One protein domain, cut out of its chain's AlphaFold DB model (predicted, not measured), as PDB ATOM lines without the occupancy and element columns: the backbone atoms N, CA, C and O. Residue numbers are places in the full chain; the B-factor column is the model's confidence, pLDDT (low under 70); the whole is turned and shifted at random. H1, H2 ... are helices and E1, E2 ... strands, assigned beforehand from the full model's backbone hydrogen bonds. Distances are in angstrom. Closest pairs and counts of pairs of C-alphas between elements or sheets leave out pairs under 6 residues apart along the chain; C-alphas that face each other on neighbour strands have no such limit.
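Overview. This is residues 3 to 92 of the 897 residues of the protein "uncharacterized protein LOC117571406" of Drosophila albomicans (UniProt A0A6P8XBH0). A twisted antiparallel sheet, ordered E2 E3 E1 E4, has H2 packed along one face and H1 on the same face, steeply tilted to H2: two layers, sheet and helices. The 90 printed residues, under half in named elements, run E1 H1 E2 E3 H2 E4, mixed helices and strands. The whole is compact, radius of gyration of the C-alphas 12.4 A, spanning 38 by 31 by 21 A.

Arrangement. Start at E1, residues 9 to 14; within hydrogen-bond range you find N 12 and O 88 of E4, residues 86 to 91, at 3.0 A, and N 11 and O 65 of E3, residues 63 to 67, at 2.8 A. E3 and E2, residues 45 to 49, form a hairpin, with N 64 and O 48 at 2.8 A. H2, residues 70 to 77, lies over E1 at a height over the sheet of 8.4 A. H1, residues 24 to 37, only just touches H2, with 3 pairs of C-alphas within 8 A, through residues 31 to 35 alone; the closest C-alphas, Cys 35 and Ile 76, are 6.6 A apart. Every O i to N i+4 pair in H1 and H2 is within range. E1, H1, E2 and E3, H2, E4 are split strand-helix-strand units, same-way strands with another between, their crossovers right-handed.

Along the chain. Find C-alpha 9 at (-17.755, 9.462, 115.232), where E1 begins; E4, 17.0 A long, ends at C-alpha 91, (-21.242, 9.346, 117.851). H1 is 20.0 A long.

Size, cuts and confidence. The C-alphas of Lys 5 and Glu 21, the two farthest apart, are 39.0 A apart. The printed part has no cut; the link E2 to E3 is long, and residue 19 is under pLDDT 70.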
ATOM      1  N   SER A   3     -18.875   7.778 125.354       77.31
ATOM      2  CA  SER A   3     -19.315   8.095 123.983       77.31
ATOM      3  C   SER A   3     -20.027   9.447 123.796       77.31
ATOM      4  O   SER A   3     -19.982   9.998 122.699       77.31
ATOM      5  N   SER A   4     -20.653  10.027 124.829       76.50
ATOM      6  CA  SER A   4     -21.257  11.371 124.753       76.50
ATOM      7  C   SER A   4     -20.297  12.501 125.153       76.50
ATOM      8  O   SER A   4     -20.682  13.675 125.146       76.50
ATOM      9  N   LYS A   5     -19.043  12.164 125.477       76.25
ATOM     10  CA  LYS A   5     -17.995  13.087 125.933       76.25
ATOM     11  C   LYS A   5     -16.777  13.086 125.009       76.25
ATOM     12  O   LYS A   5     -16.330  14.164 124.634       76.25
ATOM     13  N   CYS A   6     -16.319  11.927 124.541       75.12
ATOM     14  CA  CYS A   6     -15.225  11.830 123.574       75.12
ATOM     15  C   CYS A   6     -15.609  12.346 122.176       75.12
ATOM     16  O   CYS A   6     -16.759  12.231 121.733       75.12
ATOM     17  N   ASN A   7     -14.631  12.870 121.441       81.62
ATOM     18  CA  ASN A   7     -14.800  13.283 120.050       81.62
ATOM     19  C   ASN A   7     -14.462  12.111 119.116       81.62
ATOM     20  O   ASN A   7     -13.384  12.045 118.539       81.62
ATOM     21  N   TRP A   8     -15.401  11.166 119.017       87.50
ATOM     22  CA  TRP A   8     -15.328  10.008 118.127       87.50
ATOM     23  C   TRP A   8     -16.671   9.773 117.436       87.50
ATOM     24  O   TRP A   8     -17.728   9.772 118.076       87.50
ATOM     25  N   TYR A   9     -16.607   9.592 116.120       88.88
ATOM     26  CA  TYR A   9     -17.755   9.462 115.232       88.88
ATOM     27  C   TYR A   9     -17.525   8.261 114.322       88.88
ATOM     28  O   TYR A   9     -16.551   8.241 113.573       88.88
ATOM     29  N   CYS A  10     -18.406   7.268 114.419       92.31
ATOM     30  CA  CYS A  10     -18.446   6.109 113.538       92.31
ATOM     31  C   CYS A  10     -19.229   6.487 112.278       92.31
ATOM     32  O   CYS A  10     -20.368   6.960 112.376       92.31
ATOM     33  N   LEU A  11     -18.624   6.284 111.113       93.06
ATOM     34  CA  LEU A  11     -19.288   6.335 109.825       93.06
ATOM     35  C   LEU A  11     -19.482   4.908 109.318       93.06
ATOM     36  O   LEU A  11     -18.507   4.217 109.029       93.06
ATOM     37  N   SER A  12     -20.737   4.489 109.195       93.69
ATOM     38  CA  SER A  12     -21.105   3.215 108.569       93.69
ATOM     39  C   SER A  12     -21.490   3.469 107.118       93.69
ATOM     40  O   SER A  12     -22.322   4.341 106.844       93.69
ATOM     41  N   VAL A  13     -20.859   2.739 106.198       93.38
ATOM     42  CA  VAL A  13     -20.970   2.922 104.746       93.38
ATOM     43  C   VAL A  13     -21.882   1.852 104.167       93.38
ATOM     44  O   VAL A  13     -21.665   0.659 104.367       93.38
ATOM     45  N   TYR A  14     -22.893   2.281 103.426       92.25
ATOM     46  CA  TYR A  14     -23.935   1.438 102.854       92.25
ATOM     47  C   TYR A  14     -23.876   1.480 101.328       92.25
ATOM     48  O   TYR A  14     -23.463   2.478 100.737       92.25
ATOM     49  N   SER A  15     -24.310   0.396 100.681       90.25
ATOM     50  CA  SER A  15     -24.480   0.342  99.228       90.25
ATOM     51  C   SER A  15     -25.567  -0.656  98.835       90.25
ATOM     52  O   SER A  15     -25.612  -1.771  99.359       90.25
ATOM     53  N   ASN A  16     -26.391  -0.275  97.858       85.56
ATOM     54  CA  ASN A  16     -27.364  -1.154  97.201       85.56
ATOM     55  C   ASN A  16     -26.715  -2.055  96.134       85.56
ATOM     56  O   ASN A  16     -27.384  -2.906  95.557       85.56
ATOM     57  N   VAL A  17     -25.423  -1.859  95.858       83.19
ATOM     58  CA  VAL A  17     -24.634  -2.668  94.926       83.19
ATOM     59  C   VAL A  17     -24.094  -3.904  95.665       83.19
ATOM     60  O   VAL A  17     -23.888  -3.883  96.889       83.19
ATOM     61  N   SER A  18     -23.908  -5.015  94.946       74.00
ATOM     62  CA  SER A  18     -23.275  -6.209  95.513       74.00
ATOM     63  C   SER A  18     -21.789  -5.943  95.787       74.00
ATOM     64  O   SER A  18     -21.157  -5.121  95.128       74.00
ATOM     65  N   THR A  19     -21.205  -6.649  96.753       68.00
ATOM     66  CA  THR A  19     -19.755  -6.581  97.012       68.00
ATOM     67  C   THR A  19     -18.921  -7.203  95.886       68.00
ATOM     68  O   THR A  19     -17.732  -6.924  95.787       68.00
ATOM     69  N   GLU A  20     -19.552  -7.995  95.013       70.94
ATOM     70  CA  GLU A  20     -18.967  -8.540  93.781       70.94
ATOM     71  C   GLU A  20     -18.866  -7.477  92.665       70.94
ATOM     72  O   GLU A  20     -17.929  -7.503  91.873       70.94
ATOM     73  N   GLU A  21     -19.795  -6.513  92.619       77.31
ATOM     74  CA  GLU A  21     -19.791  -5.389  91.664       77.31
ATOM     75  C   GLU A  21     -19.089  -4.123  92.194       77.31
ATOM     76  O   GLU A  21     -18.719  -3.243  91.409       77.31
ATOM     77  N   LEU A  22     -18.937  -3.988  93.516       85.00
ATOM     78  CA  LEU A  22     -18.279  -2.850  94.160       85.00
ATOM     79  C   LEU A  22     -17.581  -3.287  95.460       85.00
ATOM     80  O   LEU A  22     -18.213  -3.417  96.510       85.00
ATOM     81  N   SER A  23     -16.263  -3.501  95.385       90.00
ATOM     82  CA  SER A  23     -15.435  -3.908  96.527       90.00
ATOM     83  C   SER A  23     -15.286  -2.803  97.580       90.00
ATOM     84  O   SER A  23     -15.516  -1.621  97.309       90.00
ATOM     85  N   ILE A  24     -14.855  -3.178  98.789       89.50
ATOM     86  CA  ILE A  24     -14.570  -2.220  99.869       89.50
ATOM     87  C   ILE A  24     -13.473  -1.233  99.448       89.50
ATOM     88  O   ILE A  24     -13.656  -0.035  99.639       89.50
ATOM     89  N   ASP A  25     -12.419  -1.684  98.765       90.12
ATOM     90  CA  ASP A  25     -11.363  -0.802  98.238       90.12
ATOM     91  C   ASP A  25     -11.903   0.224  97.230       90.12
ATOM     92  O   ASP A  25     -11.540   1.399  97.273       90.12
ATOM     93  N   ALA A  26     -12.829  -0.186  96.354       91.00
ATOM     94  CA  ALA A  26     -13.474   0.726  95.411       91.00
ATOM     95  C   ALA A  26     -14.365   1.757  96.128       91.00
ATOM     96  O   ALA A  26     -14.413   2.921  95.727       91.00
ATOM     97  N   MET A  27     -15.042   1.364  97.212       92.50
ATOM     98  CA  MET A  27     -15.814   2.289  98.052       92.50
ATOM     99  C   MET A  27     -14.911   3.240  98.851       92.50
ATOM    100  O   MET A  27     -15.231   4.424  98.954       92.50
ATOM    101  N   LEU A  28     -13.771   2.767  99.362       92.44
ATOM    102  CA  LEU A  28     -12.759   3.599 100.018       92.44
ATOM    103  C   LEU A  28     -12.157   4.620  99.041       92.44
ATOM    104  O   LEU A  28     -12.094   5.796  99.382       92.44
ATOM    105  N   GLY A  29     -11.825   4.220  97.809       91.88
ATOM    106  CA  GLY A  29     -11.332   5.136  96.772       91.88
ATOM    107  C   GLY A  29     -12.349   6.212  96.360       91.88
ATOM    108  O   GLY A  29     -11.974   7.360  96.119       91.88
ATOM    109  N   ILE A  30     -13.649   5.885  96.349       92.56
ATOM    110  CA  ILE A  30     -14.729   6.871  96.151       92.56
ATOM    111  C   ILE A  30     -14.761   7.891  97.306       92.56
ATOM    112  O   ILE A  30     -14.904   9.090  97.060       92.56
ATOM    113  N   LEU A  31     -14.611   7.438  98.556       93.62
ATOM    114  CA  LEU A  31     -14.563   8.323  99.727       93.62
ATOM    115  C   LEU A  31     -13.296   9.188  99.746       93.62
ATOM    116  O   LEU A  31     -13.377  10.367 100.085       93.62
ATOM    117  N   GLU A  32     -12.152   8.631  99.353       93.12
ATOM    118  CA  GLU A  32     -10.873   9.335  99.269       93.12
ATOM    119  C   GLU A  32     -10.911  10.467  98.236       93.12
ATOM    120  O   GLU A  32     -10.575  11.606  98.566       93.12
ATOM    121  N   GLU A  33     -11.396  10.202  97.017       91.62
ATOM    122  CA  GLU A  33     -11.509  11.238  95.983       91.62
ATOM    123  C   GLU A  33     -12.568  12.294  96.350       91.62
ATOM    124  O   GLU A  33     -12.346  13.485  96.122       91.62
ATOM    125  N   HIS A  34     -13.675  11.910  97.005       90.12
ATOM    126  CA  HIS A  34     -14.626  12.874  97.587       90.12
ATOM    127  C   HIS A  34     -13.956  13.761  98.648       90.12
ATOM    128  O   HIS A  34     -14.122  14.980  98.628       90.12
ATOM    129  N   CYS A  35     -13.145  13.186  99.540       88.38
ATOM    130  CA  CYS A  35     -12.415  13.953 100.550       88.38
ATOM    131  C   CYS A  35     -11.417  14.927  99.913       88.38
ATOM    132  O   CYS A  35     -11.426  16.120 100.218       88.38
ATOM    133  N   LYS A  36     -10.608  14.429  98.978       87.75
ATOM    134  CA  LYS A  36      -9.577  15.170  98.245       87.75
ATOM    135  C   LYS A  36     -10.153  16.326  97.422       87.75
ATOM    136  O   LYS A  36      -9.623  17.433  97.490       87.75
ATOM    137  N   THR A  37     -11.262  16.113  96.713       87.19
ATOM    138  CA  THR A  37     -11.959  17.170  95.947       87.19
ATOM    139  C   THR A  37     -12.587  18.256  96.828       87.19
ATOM    140  O   THR A  37     -12.749  19.385  96.369       87.19
ATOM    141  N   HIS A  38     -12.878  17.956  98.098       82.75
ATOM    142  CA  HIS A  38     -13.446  18.897  99.073       82.75
ATOM    143  C   HIS A  38     -12.435  19.384 100.133       82.75
ATOM    144  O   HIS A  38     -12.838  20.008 101.117       82.75
ATOM    145  N   TYR A  39     -11.133  19.128  99.948       84.50
ATOM    146  CA  TYR A  39     -10.049  19.484 100.883       84.50
ATOM    147  C   TYR A  39     -10.222  18.930 102.318       84.50
ATOM    148  O   TYR A  39      -9.750  19.514 103.295       84.50
ATOM    149  N   ILE A  40     -10.884  17.779 102.455       84.44
ATOM    150  CA  ILE A  40     -11.054  17.040 103.712       84.44
ATOM    151  C   ILE A  40      -9.849  16.105 103.896       84.44
ATOM    152  O   ILE A  40      -9.504  15.361 102.981       84.44
ATOM    153  N   SER A  41      -9.229  16.079 105.083       79.19
ATOM    154  CA  SER A  41      -8.168  15.096 105.371       79.19
ATOM    155  C   SER A  41      -8.742  13.673 105.366       79.19
ATOM    156  O   SER A  41      -9.661  13.360 106.131       79.19
ATOM    157  N   TRP A  42      -8.183  12.798 104.532       84.12
ATOM    158  CA  TRP A  42      -8.545  11.384 104.485       84.12
ATOM    159  C   TRP A  42      -7.658  10.585 105.446       84.12
ATOM    160  O   TRP A  42      -6.563  10.151 105.113       84.12
ATOM    161  N   ASN A  43      -8.152  10.433 106.676       82.31
ATOM    162  CA  ASN A  43      -7.553   9.577 107.705       82.31
ATOM    163  C   ASN A  43      -8.705   8.772 108.337       82.31
ATOM    164  O   ASN A  43      -9.290   9.250 109.316       82.31
ATOM    165  N   PRO A  44      -9.142   7.657 107.727       83.62
ATOM    166  CA  PRO A  44     -10.058   6.712 108.352       83.62
ATOM    167  C   PRO A  44      -9.276   5.788 109.296       83.62
ATOM    168  O   PRO A  44      -8.259   5.218 108.910       83.62
ATOM    169  N   VAL A  45      -9.758   5.601 110.525       83.81
ATOM    170  CA  VAL A  45      -9.172   4.642 111.478       83.81
ATOM    171  C   VAL A  45     -10.213   3.665 111.997       83.81
ATOM    172  O   VAL A  45     -11.412   3.929 111.914       83.81
ATOM    173  N   TYR A  46      -9.753   2.518 112.505       85.56
ATOM    174  CA  TYR A  46     -10.613   1.409 112.932       85.56
ATOM    175  C   TYR A  46     -11.626   1.014 111.840       85.56
ATOM    176  O   TYR A  46     -12.827   0.955 112.087       85.56
ATOM    177  N   ILE A  47     -11.124   0.786 110.618       89.12
ATOM    178  CA  ILE A  47     -11.915   0.184 109.540       89.12
ATOM    179  C   ILE A  47     -12.246  -1.261 109.944       89.12
ATOM    180  O   ILE A  47     -11.349  -2.033 110.300       89.12
ATOM    181  N   GLU A  48     -13.531  -1.595 109.905       88.38
ATOM    182  CA  GLU A  48     -14.113  -2.895 110.245       88.38
ATOM    183  C   GLU A  48     -15.128  -3.264 109.147       88.38
ATOM    184  O   GLU A  48     -15.955  -2.430 108.771       88.38
ATOM    185  N   GLU A  49     -15.078  -4.489 108.609       88.56
ATOM    186  CA  GLU A  49     -16.103  -4.965 107.666       88.56
ATOM    187  C   GLU A  49     -17.466  -5.093 108.362       88.56
ATOM    188  O   GLU A  49     -17.558  -5.411 109.550       88.56
ATOM    189  N   GLY A  50     -18.548  -4.841 107.625       85.38
ATOM    190  CA  GLY A  50     -19.887  -4.771 108.200       85.38
ATOM    191  C   GLY A  50     -20.117  -3.495 109.023       85.38
ATOM    192  O   GLY A  50     -19.816  -2.374 108.602       85.38
ATOM    193  N   GLY A  51     -20.698  -3.651 110.210       80.19
ATOM    194  CA  GLY A  51     -20.997  -2.548 111.119       80.19
ATOM    195  C   GLY A  51     -22.194  -2.829 112.020       80.19
ATOM    196  O   GLY A  51     -22.769  -3.915 112.019       80.19
ATOM    197  N   GLU A  52     -22.587  -1.826 112.799       77.75
ATOM    198  CA  GLU A  52     -23.812  -1.891 113.597       77.75
ATOM    199  C   GLU A  52     -25.014  -1.598 112.687       77.75
ATOM    200  O   GLU A  52     -25.110  -0.492 112.155       77.75
ATOM    201  N   ARG A  53     -25.915  -2.576 112.502       75.25
ATOM    202  CA  ARG A  53     -27.150  -2.400 111.721       75.25
ATOM    203  C   ARG A  53     -27.958  -1.219 112.264       75.25
ATOM    204  O   ARG A  53     -28.262  -1.161 113.454       75.25
ATOM    205  N   ASP A  54     -28.348  -0.320 111.369       77.94
ATOM    206  CA  ASP A  54     -29.361   0.698 111.627       77.94
ATOM    207  C   ASP A  54     -30.750   0.097 111.352       77.94
ATOM    208  O   ASP A  54     -30.992  -0.430 110.269       77.94
ATOM    209  N   GLU A  55     -31.670   0.154 112.318       76.25
ATOM    210  CA  GLU A  55     -33.047  -0.347 112.156       76.25
ATOM    211  C   GLU A  55     -33.859   0.444 111.110       76.25
ATOM    212  O   GLU A  55     -34.915  -0.016 110.675       76.25
ATOM    213  N   THR A  56     -33.377   1.621 110.695       76.75
ATOM    214  CA  THR A  56     -33.984   2.438 109.633       76.75
ATOM    215  C   THR A  56     -33.467   2.117 108.226       76.75
ATOM    216  O   THR A  56     -34.074   2.558 107.249       76.75
ATOM    217  N   GLU A  57     -32.402   1.317 108.102       79.56
ATOM    218  CA  GLU A  57     -31.818   0.906 106.820       79.56
ATOM    219  C   GLU A  57     -32.212  -0.538 106.471       79.56
ATOM    220  O   GLU A  57     -32.085  -1.463 107.272       79.56
ATOM    221  N   ASN A  58     -32.663  -0.765 105.233       80.56
ATOM    222  CA  ASN A  58     -33.062  -2.102 104.760       80.56
ATOM    223  C   ASN A  58     -31.872  -2.990 104.342       80.56
ATOM    224  O   ASN A  58     -32.071  -4.118 103.889       80.56
ATOM    225  N   VAL A  59     -30.644  -2.477 104.442       83.94
ATOM    226  CA  VAL A  59     -29.408  -3.119 103.982       83.94
ATOM    227  C   VAL A  59     -28.361  -2.966 105.077       83.94
ATOM    228  O   VAL A  59     -28.213  -1.885 105.635       83.94
ATOM    229  N   ASP A  60     -27.622  -4.030 105.377       87.31
ATOM    230  CA  ASP A  60     -26.521  -3.962 106.338       87.31
ATOM    231  C   ASP A  60     -25.348  -3.117 105.794       87.31
ATOM    232  O   ASP A  60     -25.083  -3.132 104.583       87.31
ATOM    233  N   PRO A  61     -24.626  -2.374 106.656       91.88
ATOM    234  CA  PRO A  61     -23.453  -1.617 106.230       91.88
ATOM    235  C   PRO A  61     -22.383  -2.558 105.662       91.88
ATOM    236  O   PRO A  61     -22.212  -3.683 106.128       91.88
ATOM    237  N   LYS A  62     -21.655  -2.097 104.644       92.12
ATOM    238  CA  LYS A  62     -20.571  -2.850 103.992       92.12
ATOM    239  C   LYS A  62     -19.287  -2.813 104.820       92.12
ATOM    240  O   LYS A  62     -18.591  -3.817 104.919       92.12
ATOM    241  N   PHE A  63     -18.987  -1.655 105.402       93.00
ATOM    242  CA  PHE A  63     -17.908  -1.441 106.363       93.00
ATOM    243  C   PHE A  63     -18.210  -0.206 107.218       93.00
ATOM    244  O   PHE A  63     -19.028   0.646 106.852       93.00
ATOM    245  N   SER A  64     -17.532  -0.094 108.354       93.56
ATOM    246  CA  SER A  64     -17.564   1.075 109.233       93.56
ATOM    247  C   SER A  64     -16.147   1.561 109.530       93.56
ATOM    248  O   SER A  64     -15.208   0.772 109.541       93.56
ATOM    249  N   PHE A  65     -15.984   2.862 109.765       93.12
ATOM    250  CA  PHE A  65     -14.715   3.479 110.172       93.12
ATOM    251  C   PHE A  65     -14.962   4.683 111.088       93.12
ATOM    252  O   PHE A  65     -16.091   5.157 111.214       93.12
ATOM    253  N   TYR A  66     -13.921   5.195 111.742       91.69
ATOM    254  CA  TYR A  66     -14.037   6.231 112.767       91.69
ATOM    255  C   TYR A  66     -13.225   7.487 112.431       91.69
ATOM    256  O   TYR A  66     -12.160   7.416 111.815       91.69
ATOM    257  N   VAL A  67     -13.727   8.651 112.866       86.81
ATOM    258  CA  VAL A  67     -13.044   9.954 112.758       86.81
ATOM    259  C   VAL A  67     -13.179  10.796 114.035       86.81
ATOM    260  O   VAL A  67     -14.158  10.693 114.781       86.81
ATOM    261  N   ARG A  68     -12.199  11.683 114.254       82.12
ATOM    262  CA  ARG A  68     -12.044  12.518 115.460       82.12
ATOM    263  C   ARG A  68     -12.971  13.742 115.577       82.12
ATOM    264  O   ARG A  68     -13.010  14.353 116.639       82.12
ATOM    265  N   THR A  69     -13.707  14.170 114.541       81.31
ATOM    266  CA  THR A  69     -14.552  15.390 114.634       81.31
ATOM    267  C   THR A  69     -15.896  15.265 113.921       81.31
ATOM    268  O   THR A  69     -16.000  14.641 112.865       81.31
ATOM    269  N   ASN A  70     -16.928  15.927 114.464       82.31
ATOM    270  CA  ASN A  70     -18.248  15.975 113.827       82.31
ATOM    271  C   ASN A  70     -18.205  16.709 112.477       82.31
ATOM    272  O   ASN A  70     -18.896  16.314 111.549       82.31
ATOM    273  N   GLY A  71     -17.362  17.742 112.343       81.88
ATOM    274  CA  GLY A  71     -17.167  18.454 111.076       81.88
ATOM    275  C   GLY A  71     -16.648  17.531 109.971       81.88
ATOM    276  O   GLY A  71     -17.250  17.467 108.903       81.88
ATOM    277  N   LYS A  72     -15.603  16.736 110.258       84.94
ATOM    278  CA  LYS A  72     -15.082  15.714 109.334       84.94
ATOM    279  C   LYS A  72     -16.144  14.648 109.040       84.94
ATOM    280  O   LYS A  72     -16.395  14.354 107.877       84.94
ATOM    281  N   ALA A  73     -16.842  14.143 110.059       87.12
ATOM    282  CA  ALA A  73     -17.899  13.146 109.875       87.12
ATOM    283  C   ALA A  73     -19.075  13.651 109.009       87.12
ATOM    284  O   ALA A  73     -19.568  12.924 108.149       87.12
ATOM    285  N   MET A  74     -19.507  14.902 109.189       85.50
ATOM    286  CA  MET A  74     -20.561  15.519 108.374       85.50
ATOM    287  C   MET A  74     -20.097  15.818 106.943       85.50
ATOM    288  O   MET A  74     -20.871  15.606 106.014       85.50
ATOM    289  N   ALA A  75     -18.851  16.258 106.749       83.75
ATOM    290  CA  ALA A  75     -18.307  16.557 105.424       83.75
ATOM    291  C   ALA A  75     -18.109  15.288 104.568       83.75
ATOM    292  O   ALA A  75     -18.452  15.283 103.385       83.75
ATOM    293  N   ILE A  76     -17.655  14.182 105.174       87.62
ATOM    294  CA  ILE A  76     -17.553  12.878 104.494       87.62
ATOM    295  C   ILE A  76     -18.951  12.291 104.228       87.62
ATOM    296  O   ILE A  76     -19.206  11.775 103.144       87.62
ATOM    297  N   LYS A  77     -19.902  12.440 105.167       87.62
ATOM    298  CA  LYS A  77     -21.316  12.078 104.941       87.62
ATOM    299  C   LYS A  77     -21.988  12.920 103.838       87.62
ATOM    300  O   LYS A  77     -22.993  12.486 103.283       87.62
ATOM    301  N   GLY A  78     -21.438  14.086 103.495       84.50
ATOM    302  CA  GLY A  78     -21.907  14.970 102.422       84.50
ATOM    303  C   GLY A  78     -21.595  14.505 100.993       84.50
ATOM    304  O   GLY A  78     -21.584  15.341 100.093       84.50
ATOM    305  N   ILE A  79     -21.310  13.218 100.777       86.00
ATOM    306  CA  ILE A  79     -21.053  12.651  99.448       86.00
ATOM    307  C   ILE A  79     -22.289  12.779  98.520       86.00
ATOM    308  O   ILE A  79     -23.421  12.666  99.008       86.00
ATOM    309  N   PRO A  80     -22.124  13.028  97.200       84.44
ATOM    310  CA  PRO A  80     -23.248  13.140  96.264       84.44
ATOM    311  C   PRO A  80     -24.126  11.881  96.210       84.44
ATOM    312  O   PRO A  80     -23.638  10.757  96.310       84.44
ATOM    313  N   LYS A  81     -25.438  12.051  95.999       73.06
ATOM    314  CA  LYS A  81     -26.415  10.938  95.984       73.06
ATOM    315  C   LYS A  81     -26.286  10.027  94.763       73.06
ATOM    316  O   LYS A  81     -26.841   8.933  94.740       73.06
ATOM    317  N   GLU A  82     -25.589  10.508  93.746       77.88
ATOM    318  CA  GLU A  82     -25.250   9.821  92.508       77.88
ATOM    319  C   GLU A  82     -24.086   8.833  92.715       77.88
ATOM    320  O   GLU A  82     -23.850   7.959  91.878       77.88
ATOM    321  N   SER A  83     -23.358   8.944  93.833       74.94
ATOM    322  CA  SER A  83     -22.390   7.939  94.264       74.94
ATOM    323  C   SER A  83     -23.102   6.639  94.645       74.94
ATOM    324  O   SER A  83     -24.148   6.643  95.286       74.94
ATOM    325  N   LYS A  84     -22.500   5.491  94.308       87.56
ATOM    326  CA  LYS A  84     -23.044   4.148  94.602       87.56
ATOM    327  C   LYS A  84     -23.102   3.798  96.107       87.56
ATOM    328  O   LYS A  84     -23.411   2.656  96.450       87.56
ATOM    329  N   ILE A  85     -22.774   4.741  96.991       92.06
ATOM    330  CA  ILE A  85     -22.642   4.566  98.439       92.06
ATOM    331  C   ILE A  85     -23.275   5.739  99.194       92.06
ATOM    332  O   ILE A  85     -23.286   6.863  98.699       92.06
ATOM    333  N   TRP A  86     -23.742   5.494 100.418       92.00
ATOM    334  CA  TRP A  86     -24.151   6.537 101.366       92.00
ATOM    335  C   TRP A  86     -23.684   6.196 102.787       92.00
ATOM    336  O   TRP A  86     -23.210   5.088 103.037       92.00
ATOM    337  N   LEU A  87     -23.752   7.160 103.714       92.31
ATOM    338  CA  LEU A  87     -23.170   7.014 105.053       92.31
ATOM    339  C   LEU A  87     -24.141   7.395 106.181       92.31
ATOM    340  O   LEU A  87     -24.752   8.473 106.180       92.31
ATOM    341  N   HIS A  88     -24.200   6.565 107.221       90.75
ATOM    342  CA  HIS A  88     -24.712   6.959 108.536       90.75
ATOM    343  C   HIS A  88     -23.554   7.497 109.398       90.75
ATOM    344  O   HIS A  88     -22.448   6.984 109.311       90.75
ATOM    345  N   ASN A  89     -23.793   8.523 110.228       89.56
ATOM    346  CA  ASN A  89     -22.823   9.055 111.199       89.56
ATOM    347  C   ASN A  89     -23.407   8.916 112.613       89.56
ATOM    348  O   ASN A  89     -24.433   9.532 112.902       89.56
ATOM    349  N   LYS A  90     -22.751   8.139 113.479       89.06
ATOM    350  CA  LYS A  90     -23.169   7.864 114.860       89.06
ATOM    351  C   LYS A  90     -22.022   8.183 115.822       89.06
ATOM    352  O   LYS A  90     -20.928   7.638 115.694       89.06
ATOM    353  N   ARG A  91     -22.258   9.038 116.826       88.19
ATOM    354  CA  ARG A  91     -21.242   9.346 117.851       88.19
ATOM    355  C   ARG A  91     -20.993   8.109 118.723       88.19
ATOM    356  O   ARG A  91     -21.859   7.708 119.500       88.19
ATOM    357  N   LYS A  92     -19.826   7.488 118.559       87.81
ATOM    358  CA  LYS A  92     -19.481   6.164 119.093       87.81
ATOM    359  C   LYS A  92     -17.962   6.061 119.227       87.81
ATOM    360  O   LYS A  92     -17.239   6.501 118.341       87.81
TER     361      LYS A  92